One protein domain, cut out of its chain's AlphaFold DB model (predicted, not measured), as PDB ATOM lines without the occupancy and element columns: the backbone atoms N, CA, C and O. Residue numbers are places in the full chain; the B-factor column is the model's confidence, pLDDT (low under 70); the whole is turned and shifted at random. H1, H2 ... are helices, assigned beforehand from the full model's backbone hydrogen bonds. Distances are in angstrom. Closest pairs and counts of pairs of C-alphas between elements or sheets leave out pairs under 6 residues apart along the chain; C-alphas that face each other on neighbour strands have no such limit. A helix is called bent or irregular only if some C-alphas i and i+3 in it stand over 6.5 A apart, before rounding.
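Overview. This is residues 5 to 103 of the 103 residues of an uncharacterized protein of Arthrobacter sp. AQ5-05 (UniProt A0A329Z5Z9). A long helix, H1, runs the length of a slender rod, and two shorter helices, H2 and H3, pack along it in an up-and-down bundle of three. H1 begins beyond the turn that joins H2 to H3, with Asn 5 at the rod's tip; H2 folds back along H1, and H3 turns again to run the way H1 does. The bundle is tighter toward the turn between H2 and H3 than at the other end, where the first part of H2 splays away from H3. The printed part has 99 residues with three named helices, H1, H2 and H3 in chain order, and no named strand; the class is all helix. The whole is loose, with a radius of gyration of the C-alphas of 16.0 A, and spans 58 by 24 by 14 A.

Along the chain. H1, the longest helix, holds residues 5 to 40 and measures 53.6 A from its first to its last C-alpha; C-alpha 5 is at (41.936, 64.092, -31.971) and C-alpha 40 at (37.803, 27.457, 6.982). H2 holds residues 48 to 72 and measures 35.7 A. H2 has a kink of 25 degrees near residue 61; it is neither bent nor irregular, but only just: C-alphas 56 and 59 are 6.1 A apart. H3 holds residues 78 to 102, also 35.7 A, and ends with C-alpha 102 at (44.788, 22.544, 2.482).

Arrangement. H1 and H3 touch and run the same way at a shallow tilt of 16 degrees; their closest C-alphas, those of Val 22 and Gly 84, are 3.6 A apart. H1 and H2 form a helical hairpin and touch, opposite ways at a shallow tilt of 30 degrees, with the C-alphas of Ala 28 and Gly 61 closest at 4.4 A. H2 and H3 form a second helical hairpin, opposite ways at a shallow tilt of 34 degrees, only just short of steep. They touch through residues 61 to 72 of H2 and 78 to 89 of H3 alone, and their closest C-alphas, those of Tyr 69 and Gly 81, are 4.7 A apart. In H3 every O i to N i+4 pair is within hydrogen-bond range; in H1 31 of 32 are, and in H2 18 of 21.

Size, cuts and confidence. The C-alphas farthest apart, those of Asn 5 and Gly 43, are 58.6 A apart. The printed part has no cut and ends at Gly 103, the chain's last residue. The link from H1 to H2 is short, with 7 residues, and that from H2 to H3 is tight, with 5. The mean pLDDT of the printed part is 80.3; residues 5 to 11 and residue 103 are under 70.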
ATOM      1  N   ASN A   5      42.965  65.004 -32.497       58.78
ATOM      2  CA  ASN A   5      41.936  64.092 -31.971       58.78
ATOM      3  C   ASN A   5      42.406  62.636 -31.783       58.78
ATOM      4  O   ASN A   5      41.700  61.829 -31.174       58.78
ATOM      5  N   THR A   6      43.571  62.267 -32.317       59.44
ATOM      6  CA  THR A   6      44.118  60.902 -32.231       59.44
ATOM      7  C   THR A   6      44.838  60.636 -30.913       59.44
ATOM      8  O   THR A   6      44.772  59.512 -30.418       59.44
ATOM      9  N   HIS A   7      45.456  61.652 -30.303       54.47
ATOM     10  CA  HIS A   7      46.149  61.500 -29.021       54.47
ATOM     11  C   HIS A   7      45.169  61.347 -27.849       54.47
ATOM     12  O   HIS A   7      45.270  60.380 -27.096       54.47
ATOM     13  N   ALA A   8      44.134  62.192 -27.776       60.31
ATOM     14  CA  ALA A   8      43.138  62.131 -26.701       60.31
ATOM     15  C   ALA A   8      42.383  60.784 -26.639       60.31
ATOM     16  O   ALA A   8      42.114  60.261 -25.559       60.31
ATOM     17  N   ARG A   9      42.077  60.171 -27.795       60.72
ATOM     18  CA  ARG A   9      41.406  58.856 -27.864       60.72
ATOM     19  C   ARG A   9      42.286  57.700 -27.381       60.72
ATOM     20  O   ARG A   9      41.761  56.756 -26.788       60.72
ATOM     21  N   GLY A  10      43.593  57.763 -27.643       61.97
ATOM     22  CA  GLY A  10      44.554  56.755 -27.189       61.97
ATOM     23  C   GLY A  10      44.688  56.725 -25.664       61.97
ATOM     24  O   GLY A  10      44.704  55.646 -25.066       61.97
ATOM     25  N   ASP A  11      44.677  57.902 -25.037       66.94
ATOM     26  CA  ASP A  11      44.812  58.040 -23.586       66.94
ATOM     27  C   ASP A  11      43.563  57.564 -22.833       66.94
ATOM     28  O   ASP A  11      43.680  56.781 -21.888       66.94
ATOM     29  N   THR A  12      42.354  57.908 -23.302       77.62
ATOM     30  CA  THR A  12      41.110  57.424 -22.669       77.62
ATOM     31  C   THR A  12      40.973  55.896 -22.749       77.62
ATOM     32  O   THR A  12      40.471  55.259 -21.821       77.62
ATOM     33  N   GLY A  13      41.413  55.284 -23.855       79.06
ATOM     34  CA  GLY A  13      41.394  53.828 -24.019       79.06
ATOM     35  C   GLY A  13      42.366  53.116 -23.076       79.06
ATOM     36  O   GLY A  13      42.001  52.124 -22.443       79.06
ATOM     37  N   SER A  14      43.582  53.651 -22.939       80.88
ATOM     38  CA  SER A  14      44.593  53.132 -22.011       80.88
ATOM     39  C   SER A  14      44.132  53.226 -20.556       80.88
ATOM     40  O   SER A  14      44.271  52.258 -19.807       80.88
ATOM     41  N   GLU A  15      43.537  54.352 -20.164       82.44
ATOM     42  CA  GLU A  15      43.048  54.576 -18.804       82.44
ATOM     43  C   GLU A  15      41.927  53.600 -18.424       82.44
ATOM     44  O   GLU A  15      42.000  52.946 -17.380       82.44
ATOM     45  N   ARG A  16      40.944  53.405 -19.316       83.25
ATOM     46  CA  ARG A  16      39.880  52.403 -19.131       83.25
ATOM     47  C   ARG A  16      40.441  50.991 -19.009       83.25
ATOM     48  O   ARG A  16      39.999  50.248 -18.138       83.25
ATOM     49  N   ALA A  17      41.422  50.628 -19.836       83.44
ATOM     50  CA  ALA A  17      42.084  49.327 -19.746       83.44
ATOM     51  C   ALA A  17      42.823  49.151 -18.408       83.44
ATOM     52  O   ALA A  17      42.783  48.074 -17.817       83.44
ATOM     53  N   GLY A  18      43.448  50.216 -17.898       74.75
ATOM     54  CA  GLY A  18      44.095  50.216 -16.589       74.75
ATOM     55  C   GLY A  18      43.103  50.021 -15.440       74.75
ATOM     56  O   GLY A  18      43.355  49.212 -14.551       74.75
ATOM     57  N   ILE A  19      41.945  50.688 -15.482       87.56
ATOM     58  CA  ILE A  19      40.853  50.471 -14.515       87.56
ATOM     59  C   ILE A  19      40.336  49.031 -14.605       87.56
ATOM     60  O   ILE A  19      40.165  48.374 -13.580       87.56
ATOM     61  N   LEU A  20      40.142  48.515 -15.822       86.25
ATOM     62  CA  LEU A  20      39.690  47.141 -16.044       86.25
ATOM     63  C   LEU A  20      40.656  46.124 -15.418       86.25
ATOM     64  O   LEU A  20      40.216  45.178 -14.774       86.25
ATOM     65  N   ALA A  21      41.967  46.349 -15.554       80.38
ATOM     66  CA  ALA A  21      42.985  45.513 -14.930       80.38
ATOM     67  C   ALA A  21      42.882  45.528 -13.396       80.38
ATOM     68  O   ALA A  21      43.009  44.482 -12.770       80.38
ATOM     69  N   VAL A  22      42.613  46.685 -12.779       82.50
ATOM     70  CA  VAL A  22      42.391  46.773 -11.323       82.50
ATOM     71  C   VAL A  22      41.157  45.978 -10.904       82.50
ATOM     72  O   VAL A  22      41.235  45.202  -9.956       82.50
ATOM     73  N   VAL A  23      40.040  46.134 -11.619       89.50
ATOM     74  CA  VAL A  23      38.790  45.417 -11.323       89.50
ATOM     75  C   VAL A  23      38.988  43.905 -11.434       89.50
ATOM     76  O   VAL A  23      38.560  43.164 -10.553       89.50
ATOM     77  N   LEU A  24      39.677  43.446 -12.480       82.88
ATOM     78  CA  LEU A  24      39.957  42.026 -12.696       82.88
ATOM     79  C   LEU A  24      40.935  41.469 -11.650       82.88
ATOM     80  O   LEU A  24      40.739  40.352 -11.169       82.88
ATOM     81  N   GLY A  25      41.923  42.261 -11.227       77.19
ATOM     82  CA  GLY A  25      42.850  41.879 -10.162       77.19
ATOM     83  C   GLY A  25      42.159  41.790  -8.802       77.19
ATOM     84  O   GLY A  25      42.394  40.849  -8.046       77.19
ATOM     85  N   ALA A  26      41.247  42.720  -8.510       84.06
ATOM     86  CA  ALA A  26      40.410  42.676  -7.315       84.06
ATOM     87  C   ALA A  26      39.453  41.472  -7.327       84.06
ATOM     88  O   ALA A  26      39.283  40.821  -6.300       84.06
ATOM     89  N   LEU A  27      38.882  41.133  -8.487       84.25
ATOM     90  CA  LEU A  27      38.066  39.931  -8.679       84.25
ATOM     91  C   LEU A  27      38.854  38.645  -8.402       84.25
ATOM     92  O   LEU A  27      38.345  37.762  -7.716       84.25
ATOM     93  N   ALA A  28      40.100  38.558  -8.879       79.19
ATOM     94  CA  ALA A  28      40.978  37.427  -8.578       79.19
ATOM     95  C   ALA A  28      41.220  37.299  -7.065       79.19
ATOM     96  O   ALA A  28      41.069  36.216  -6.504       79.19
ATOM     97  N   LEU A  29      41.519  38.413  -6.388       81.19
ATOM     98  CA  LEU A  29      41.676  38.446  -4.932       81.19
ATOM     99  C   LEU A  29      40.399  38.033  -4.189       81.19
ATOM    100  O   LEU A  29      40.470  37.252  -3.243       81.19
ATOM    101  N   ALA A  30      39.235  38.521  -4.623       83.81
ATOM    102  CA  ALA A  30      37.950  38.169  -4.032       83.81
ATOM    103  C   ALA A  30      37.637  36.673  -4.197       83.81
ATOM    104  O   ALA A  30      37.160  36.042  -3.256       83.81
ATOM    105  N   ALA A  31      37.960  36.085  -5.352       82.38
ATOM    106  CA  ALA A  31      37.811  34.651  -5.588       82.38
ATOM    107  C   ALA A  31      38.753  33.818  -4.697       82.38
ATOM    108  O   ALA A  31      38.330  32.808  -4.124       82.38
ATOM    109  N   THR A  32      40.000  34.261  -4.501       82.75
ATOM    110  CA  THR A  32      40.921  33.629  -3.542       82.75
ATOM    111  C   THR A  32      40.382  33.720  -2.114       82.75
ATOM    112  O   THR A  32      40.347  32.711  -1.411       82.75
ATOM    113  N   ALA A  33      39.906  34.894  -1.693       85.75
ATOM    114  CA  ALA A  33      39.327  35.093  -0.365       85.75
ATOM    115  C   ALA A  33      38.072  34.232  -0.149       85.75
ATOM    116  O   ALA A  33      37.917  33.618   0.902       85.75
ATOM    117  N   PHE A  34      37.208  34.120  -1.160       84.81
ATOM    118  CA  PHE A  34      36.060  33.219  -1.132       84.81
ATOM    119  C   PHE A  34      36.493  31.759  -0.939       84.81
ATOM    120  O   PHE A  34      35.929  31.049  -0.110       84.81
ATOM    121  N   THR A  35      37.538  31.330  -1.651       82.06
ATOM    122  CA  THR A  35      38.080  29.970  -1.525       82.06
ATOM    123  C   THR A  35      38.653  29.714  -0.129       82.06
ATOM    124  O   THR A  35      38.416  28.654   0.444       82.06
ATOM    125  N   TYR A  36      39.324  30.708   0.453       82.81
ATOM    126  CA  TYR A  36      39.807  30.654   1.833       82.81
ATOM    127  C   TYR A  36      38.676  30.531   2.861       82.81
ATOM    128  O   TYR A  36      38.737  29.720   3.780       82.81
ATOM    129  N   VAL A  37      37.605  31.313   2.708       85.12
ATOM    130  CA  VAL A  37      36.451  31.229   3.616       85.12
ATOM    131  C   VAL A  37      35.807  29.844   3.542       85.12
ATOM    132  O   VAL A  37      35.445  29.278   4.574       85.12
ATOM    133  N   LEU A  38      35.712  29.266   2.340       81.94
ATOM    134  CA  LEU A  38      35.225  27.900   2.166       81.94
ATOM    135  C   LEU A  38      36.136  26.858   2.817       81.94
ATOM    136  O   LEU A  38      35.611  25.905   3.381       81.94
ATOM    137  N   SER A  39      37.461  27.032   2.773       80.25
ATOM    138  CA  SER A  39      38.382  26.091   3.423       80.25
ATOM    139  C   SER A  39      38.306  26.144   4.950       80.25
ATOM    140  O   SER A  39      38.544  25.135   5.598       80.25
ATOM    141  N   LEU A  40      37.972  27.302   5.531       82.69
ATOM    142  CA  LEU A  40      37.803  27.457   6.982       82.69
ATOM    143  C   LEU A  40      36.437  26.982   7.497       82.69
ATOM    144  O   LEU A  40      36.268  26.755   8.692       82.69
ATOM    145  N   SER A  41      35.439  26.879   6.621       80.75
ATOM    146  CA  SER A  41      34.062  26.610   7.029       80.75
ATOM    147  C   SER A  41      33.756  25.112   6.985       80.75
ATOM    148  O   SER A  41      33.121  24.631   6.050       80.75
ATOM    149  N   GLU A  42      34.151  24.379   8.027       71.25
ATOM    150  CA  GLU A  42      33.959  22.918   8.140       71.25
ATOM    151  C   GLU A  42      32.483  22.469   8.034       71.25
ATOM    152  O   GLU A  42      32.200  21.341   7.635       71.25
ATOM    153  N   GLY A  43      31.525  23.356   8.329       72.56
ATOM    154  CA  GLY A  43      30.083  23.090   8.224       72.56
ATOM    155  C   GLY A  43      29.382  23.697   7.002       72.56
ATOM    156  O   GLY A  43      28.197  23.438   6.792       72.56
ATOM    157  N   PHE A  44      30.067  24.514   6.193       78.00
ATOM    158  CA  PHE A  44      29.451  25.208   5.059       78.00
ATOM    159  C   PHE A  44      29.828  24.521   3.746       78.00
ATOM    160  O   PHE A  44      30.877  24.769   3.147       78.00
ATOM    161  N   ASN A  45      28.940  23.645   3.282       77.94
ATOM    162  CA  ASN A  45      29.082  22.933   2.017       77.94
ATOM    163  C   ASN A  45      28.111  23.528   0.984       77.94
ATOM    164  O   ASN A  45      27.004  23.007   0.818       77.94
ATOM    165  N   PRO A  46      28.456  24.658   0.335       80.12
ATOM    166  CA  PRO A  46      27.556  25.277  -0.621       80.12
ATOM    167  C   PRO A  46      27.337  24.356  -1.828       80.12
ATOM    168  O   PRO A  46      28.196  23.524  -2.143       80.12
ATOM    169  N   PRO A  47      26.213  24.525  -2.545       86.81
ATOM    170  CA  PRO A  47      25.928  23.762  -3.751       86.81
ATOM    171  C   PRO A  47      27.095  23.789  -4.745       86.81
ATOM    172  O   PRO A  47      27.748  24.819  -4.921       86.81
ATOM    173  N   GLY A  48      27.323  22.679  -5.455       85.31
ATOM    174  CA  GLY A  48      28.456  22.543  -6.382       85.31
ATOM    175  C   GLY A  48      28.540  23.652  -7.438       85.31
ATOM    176  O   GLY A  48      29.637  24.075  -7.796       85.31
ATOM    177  N   TRP A  49      27.399  24.200  -7.870       84.38
ATOM    178  CA  TRP A  49      27.354  25.321  -8.813       84.38
ATOM    179  C   TRP A  49      27.945  26.618  -8.240       84.38
ATOM    180  O   TRP A  49      28.588  27.356  -8.984       84.38
ATOM    181  N   VAL A  50      27.799  26.873  -6.932       85.12
ATOM    182  CA  VAL A  50      28.384  28.039  -6.241       85.12
ATOM    183  C   VAL A  50      29.906  27.910  -6.191       85.12
ATOM    184  O   VAL A  50      30.626  28.863  -6.482       85.12
ATOM    185  N   ARG A  51      30.414  26.713  -5.871       82.19
ATOM    186  CA  ARG A  51      31.861  26.440  -5.881       82.19
ATOM    187  C   ARG A  51      32.443  26.582  -7.279       82.19
ATOM    188  O   ARG A  51      33.466  27.235  -7.445       82.19
ATOM    189  N   ALA A  52      31.771  26.009  -8.275       83.56
ATOM    190  CA  ALA A  52      32.204  26.082  -9.664       83.56
ATOM    191  C   ALA A  52      32.244  27.531 -10.172       83.56
ATOM    192  O   ALA A  52      33.231  27.928 -10.785       83.56
ATOM    193  N   THR A  53      31.220  28.340  -9.875       84.06
ATOM    194  CA  THR A  53      31.226  29.765 -10.245       84.06
ATOM    195  C   THR A  53      32.319  30.534  -9.514       84.06
ATOM    196  O   THR A  53      33.064  31.253 -10.170       84.06
ATOM    197  N   GLY A  54      32.487  30.339  -8.202       81.50
ATOM    198  CA  GLY A  54      33.569  30.960  -7.427       81.50
ATOM    199  C   GLY A  54      34.967  30.637  -7.970       81.50
ATOM    200  O   GLY A  54      35.787  31.535  -8.143       81.50
ATOM    201  N   LEU A  55      35.216  29.371  -8.320       82.50
ATOM    202  CA  LEU A  55      36.485  28.923  -8.899       82.50
ATOM    203  C   LEU A  55      36.680  29.397 -10.344       82.50
ATOM    204  O   LEU A  55      37.808  29.670 -10.737       82.50
ATOM    205  N   ALA A  56      35.614  29.545 -11.132       85.06
ATOM    206  CA  ALA A  56      35.702  30.067 -12.497       85.06
ATOM    207  C   ALA A  56      36.169  31.535 -12.543       85.06
ATOM    208  O   ALA A  56      36.774  31.958 -13.528       85.06
ATOM    209  N   TRP A  57      35.953  32.306 -11.472       82.56
ATOM    210  CA  TRP A  57      36.435  33.686 -11.381       82.56
ATOM    211  C   TRP A  57      37.957  33.804 -11.227       82.56
ATOM    212  O   TRP A  57      38.507  34.829 -11.622       82.56
ATOM    213  N   LEU A  58      38.655  32.773 -10.733       79.38
ATOM    214  CA  LEU A  58      40.122  32.765 -10.632       79.38
ATOM    215  C   LEU A  58      40.817  32.904 -11.999       79.38
ATOM    216  O   LEU A  58      41.574  33.865 -12.176       79.38
ATOM    217  N   PRO A  59      40.571  32.025 -12.994       80.62
ATOM    218  CA  PRO A  59      41.179  32.174 -14.310       80.62
ATOM    219  C   PRO A  59      40.706  33.453 -15.010       80.62
ATOM    220  O   PRO A  59      41.517  34.125 -15.641       80.62
ATOM    221  N   ILE A  60      39.435  33.850 -14.860       85.19
ATOM    222  CA  ILE A  60      38.912  35.088 -15.467       85.19
ATOM    223  C   ILE A  60      39.628  36.318 -14.903       85.19
ATOM    224  O   ILE A  60      40.098  37.159 -15.669       85.19
ATOM    225  N   GLY A  61      39.741  36.416 -13.579       78.31
ATOM    226  CA  GLY A  61      40.437  37.508 -12.912       78.31
ATOM    227  C   GLY A  61      41.910  37.540 -13.302       78.31
ATOM    228  O   GLY A  61      42.421  38.589 -13.687       78.31
ATOM    229  N   PHE A  62      42.589  36.391 -13.311       78.06
ATOM    230  CA  PHE A  62      44.007  36.338 -13.650       78.06
ATOM    231  C   PHE A  62      44.297  36.677 -15.120       78.06
ATOM    232  O   PHE A  62      45.014  37.642 -15.408       78.06
ATOM    233  N   PHE A  63      43.726  35.917 -16.058       86.38
ATOM    234  CA  PHE A  63      43.976  36.126 -17.485       86.38
ATOM    235  C   PHE A  63      43.420  37.471 -17.945       86.38
ATOM    236  O   PHE A  63      44.092  38.195 -18.680       86.38
ATOM    237  N   GLY A  64      42.240  37.853 -17.454       80.81
ATOM    238  CA  GLY A  64      41.645  39.150 -17.737       80.81
ATOM    239  C   GLY A  64      42.551  40.306 -17.308       80.81
ATOM    240  O   GLY A  64      42.753  41.239 -18.084       80.81
ATOM    241  N   THR A  65      43.162  40.225 -16.122       82.44
ATOM    242  CA  THR A  65      44.103  41.252 -15.648       82.44
ATOM    243  C   THR A  65      45.345  41.338 -16.528       82.44
ATOM    244  O   THR A  65      45.769  42.440 -16.880       82.44
ATOM    245  N   ALA A  66      45.916  40.198 -16.928       83.56
ATOM    246  CA  ALA A  66      47.088  40.169 -17.800       83.56
ATOM    247  C   ALA A  66      46.798  40.809 -19.171       83.56
ATOM    248  O   ALA A  66      47.562  41.662 -19.633       83.56
ATOM    249  N   PHE A  67      45.660  40.467 -19.786       84.31
ATOM    250  CA  PHE A  67      45.213  41.067 -21.047       84.31
ATOM    251  C   PHE A  67      44.938  42.570 -20.907       84.31
ATOM    252  O   PHE A  67      45.402  43.365 -21.730       84.31
ATOM    253  N   ALA A  68      44.244  42.979 -19.842       80.94
ATOM    254  CA  ALA A  68      43.948  44.381 -19.572       80.94
ATOM    255  C   ALA A  68      45.227  45.202 -19.326       80.94
ATOM    256  O   ALA A  68      45.374  46.298 -19.870       80.94
ATOM    257  N   TYR A  69      46.211  44.649 -18.610       80.88
ATOM    258  CA  TYR A  69      47.521  45.276 -18.430       80.88
ATOM    259  C   TYR A  69      48.290  45.416 -19.751       80.88
ATOM    260  O   TYR A  69      48.878  46.468 -20.015       80.88
ATOM    261  N   MET A  70      48.269  44.398 -20.619       85.00
ATOM    262  CA  MET A  70      48.922  44.472 -21.932       85.00
ATOM    263  C   MET A  70      48.360  45.589 -22.820       85.00
ATOM    264  O   MET A  70      49.122  46.165 -23.606       85.00
ATOM    265  N   ALA A  71      47.071  45.906 -22.677       81.81
ATOM    266  CA  ALA A  71      46.436  47.048 -23.327       81.81
ATOM    267  C   ALA A  71      46.756  48.378 -22.613       81.81
ATOM    268  O   ALA A  71      47.058  49.374 -23.267       81.81
ATOM    269  N   ALA A  72      46.776  48.388 -21.277       79.94
ATOM    270  CA  ALA A  72      47.026  49.584 -20.471       79.94
ATOM    271  C   ALA A  72      48.488  50.072 -20.518       79.94
ATOM    272  O   ALA A  72      48.736  51.275 -20.445       79.94
ATOM    273  N   ARG A  73      49.470  49.169 -20.683       80.12
ATOM    274  CA  ARG A  73      50.913  49.473 -20.565       80.12
ATOM    275  C   ARG A  73      51.457  50.492 -21.572       80.12
ATOM    276  O   ARG A  73      52.561  50.988 -21.368       80.12
ATOM    277  N   LYS A  74      50.731  50.757 -22.663       79.19
ATOM    278  CA  LYS A  74      51.160  51.649 -23.754       79.19
ATOM    279  C   LYS A  74      50.730  53.116 -23.579       79.19
ATOM    280  O   LYS A  74      51.085  53.918 -24.434       79.19
ATOM    281  N   GLY A  75      50.011  53.474 -22.512       79.38
ATOM    282  CA  GLY A  75      49.540  54.849 -22.285       79.38
ATOM    283  C   GLY A  75      49.447  55.237 -20.804       79.38
ATOM    284  O   GLY A  75      50.083  54.621 -19.944       79.38
ATOM    285  N   THR A  76      48.652  56.265 -20.503       80.75
ATOM    286  CA  THR A  76      48.442  56.830 -19.153       80.75
ATOM    287  C   THR A  76      47.896  55.826 -18.131       80.75
ATOM    288  O   THR A  76      48.206  55.925 -16.943       80.75
ATOM    289  N   GLY A  77      47.181  54.787 -18.575       77.19
ATOM    290  CA  GLY A  77      46.654  53.713 -17.726       77.19
ATOM    291  C   GLY A  77      47.696  52.719 -17.204       77.19
ATOM    292  O   GLY A  77      47.342  51.760 -16.518       77.19
ATOM    293  N   ARG A  78      48.990  52.907 -17.490       81.56
ATOM    294  CA  ARG A  78      50.048  51.981 -17.057       81.56
ATOM    295  C   ARG A  78      50.098  51.801 -15.538       81.56
ATOM    296  O   ARG A  78      50.272  50.676 -15.084       81.56
ATOM    297  N   ARG A  79      49.925  52.869 -14.747       83.75
ATOM    298  CA  ARG A  79      50.016  52.796 -13.274       83.75
ATOM    299  C   ARG A  79      48.874  51.980 -12.662       83.75
ATOM    300  O   ARG A  79      49.130  51.135 -11.809       83.75
ATOM    301  N   SER A  80      47.640  52.202 -13.121       79.62
ATOM    302  CA  SER A  80      46.473  51.412 -12.706       79.62
ATOM    303  C   SER A  80      46.572  49.973 -13.213       79.62
ATOM    304  O   SER A  80      46.369  49.041 -12.442       79.62
ATOM    305  N   GLY A  81      47.022  49.778 -14.455       76.81
ATOM    306  CA  GLY A  81      47.326  48.458 -14.999       76.81
ATOM    307  C   GLY A  81      48.306  47.655 -14.135       76.81
ATOM    308  O   GLY A  81      48.046  46.492 -13.827       76.81
ATOM    309  N   THR A  82      49.418  48.269 -13.717       85.00
ATOM    310  CA  THR A  82      50.413  47.621 -12.849       85.00
ATOM    311  C   THR A  82      49.830  47.281 -11.480       85.00
ATOM    312  O   THR A  82      50.087  46.195 -10.971       85.00
ATOM    313  N   LEU A  83      49.026  48.174 -10.890       86.38
ATOM    314  CA  LEU A  83      48.318  47.904  -9.634       86.38
ATOM    315  C   LEU A  83      47.429  46.666  -9.756       86.38
ATOM    316  O   LEU A  83      47.553  45.755  -8.945       86.38
ATOM    317  N   GLY A  84      46.599  46.595 -10.800       77.69
ATOM    318  CA  GLY A  84      45.767  45.421 -11.062       77.69
ATOM    319  C   GLY A  84      46.586  44.136 -11.170       77.69
ATOM    320  O   GLY A  84      46.250  43.138 -10.538       77.69
ATOM    321  N   LEU A  85      47.713  44.184 -11.886       83.00
ATOM    322  CA  LEU A  85      48.617  43.041 -12.019       83.00
ATOM    323  C   LEU A  85      49.226  42.606 -10.676       83.00
ATOM    324  O   LEU A  85      49.312  41.408 -10.414       83.00
ATOM    325  N   ILE A  86      49.614  43.556  -9.819       89.44
ATOM    326  CA  ILE A  86      50.111  43.266  -8.464       89.44
ATOM    327  C   ILE A  86      49.013  42.600  -7.628       89.44
ATOM    328  O   ILE A  86      49.287  41.594  -6.975       89.44
ATOM    329  N   LEU A  87      47.775  43.110  -7.678       82.19
ATOM    330  CA  LEU A  87      46.635  42.504  -6.984       82.19
ATOM    331  C   LEU A  87      46.390  41.063  -7.459       82.19
ATOM    332  O   LEU A  87      46.271  40.160  -6.635       82.19
ATOM    333  N   ALA A  88      46.369  40.834  -8.775       79.88
ATOM    334  CA  ALA A  88      46.197  39.496  -9.340       79.88
ATOM    335  C   ALA A  88      47.333  38.545  -8.925       79.88
ATOM    336  O   ALA A  88      47.078  37.403  -8.546       79.88
ATOM    337  N   GLY A  89      48.581  39.026  -8.947       83.38
ATOM    338  CA  GLY A  89      49.744  38.267  -8.491       83.38
ATOM    339  C   GLY A  89      49.649  37.888  -7.011       83.38
ATOM    340  O   GLY A  89      49.858  36.727  -6.665       83.38
ATOM    341  N   ALA A  90      49.259  38.829  -6.147       87.31
ATOM    342  CA  ALA A  90      49.026  38.561  -4.729       87.31
ATOM    343  C   ALA A  90      47.915  37.517  -4.518       87.31
ATOM    344  O   ALA A  90      48.078  36.603  -3.711       87.31
ATOM    345  N   GLY A  91      46.825  37.607  -5.290       80.44
ATOM    346  CA  GLY A  91      45.738  36.626  -5.277       80.44
ATOM    347  C   GLY A  91      46.199  35.210  -5.635       80.44
ATOM    348  O   GLY A  91      45.784  34.260  -4.970       80.44
ATOM    349  N   ILE A  92      47.091  35.059  -6.622       82.38
ATOM    350  CA  ILE A  92      47.674  33.754  -6.977       82.38
ATOM    351  C   ILE A  92      48.571  33.229  -5.872       82.38
ATOM    352  O   ILE A  92      48.436  32.072  -5.493       82.38
ATOM    353  N   VAL A  93      49.494  34.050  -5.368       86.00
ATOM    354  CA  VAL A  93      50.420  33.614  -4.315       86.00
ATOM    355  C   VAL A  93      49.629  33.130  -3.102       86.00
ATOM    356  O   VAL A  93      49.883  32.035  -2.607       86.00
ATOM    357  N   ALA A  94      48.613  33.890  -2.684       84.44
ATOM    358  CA  ALA A  94      47.722  33.492  -1.601       84.44
ATOM    359  C   ALA A  94      46.981  32.181  -1.909       84.44
ATOM    360  O   ALA A  94      46.919  31.310  -1.047       84.44
ATOM    361  N   PHE A  95      46.471  32.005  -3.132       81.06
ATOM    362  CA  PHE A  95      45.793  30.775  -3.548       81.06
ATOM    363  C   PHE A  95      46.724  29.554  -3.538       81.06
ATOM    364  O   PHE A  95      46.346  28.499  -3.042       81.06
ATOM    365  N   VAL A  96      47.957  29.696  -4.033       84.69
ATOM    366  CA  VAL A  96      48.965  28.625  -4.027       84.69
ATOM    367  C   VAL A  96      49.334  28.233  -2.599       84.69
ATOM    368  O   VAL A  96      49.372  27.047  -2.290       84.69
ATOM    369  N   VAL A  97      49.555  29.209  -1.714       84.81
ATOM    370  CA  VAL A  97      49.800  28.948  -0.287       84.81
ATOM    371  C   VAL A  97      48.628  28.183   0.330       84.81
ATOM    372  O   VAL A  97      48.838  27.219   1.058       84.81
ATOM    373  N   LEU A  98      47.398  28.566  -0.012       80.94
ATOM    374  CA  LEU A  98      46.187  27.870   0.416       80.94
ATOM    375  C   LEU A  98      46.157  26.412  -0.027       80.94
ATOM    376  O   LEU A  98      45.864  25.545   0.786       80.94
ATOM    377  N   LEU A  99      46.483  26.143  -1.292       81.19
ATOM    378  CA  LEU A  99      46.545  24.783  -1.821       81.19
ATOM    379  C   LEU A  99      47.615  23.937  -1.126       81.19
ATOM    380  O   LEU A  99      47.396  22.750  -0.942       81.19
ATOM    381  N   ILE A 100      48.745  24.532  -0.735       87.00
ATOM    382  CA  ILE A 100      49.811  23.830  -0.002       87.00
ATOM    383  C   ILE A 100      49.380  23.498   1.434       87.00
ATOM    384  O   ILE A 100      49.789  22.477   1.968       87.00
ATOM    385  N   ILE A 101      48.603  24.372   2.077       83.62
ATOM    386  CA  ILE A 101      48.143  24.166   3.460       83.62
ATOM    387  C   ILE A 101      46.934  23.219   3.513       83.62
ATOM    388  O   ILE A 101      46.792  22.468   4.474       83.62
ATOM    389  N   ALA A 102      46.042  23.296   2.522       73.81
ATOM    390  CA  ALA A 102      44.788  22.544   2.482       73.81
ATOM    391  C   ALA A 102      44.869  21.212   1.713       73.81
ATOM    392  O   ALA A 102      43.939  20.413   1.822       73.81
ATOM    393  N   GLY A 103      45.913  21.008   0.903       59.97
ATOM    394  CA  GLY A 103      46.199  19.760   0.182       59.97
ATOM    395  C   GLY A 103      47.159  18.867   0.949       59.97
ATOM    396  O   GLY A 103      46.984  17.633   0.845       59.97
TER     397      GLY A 103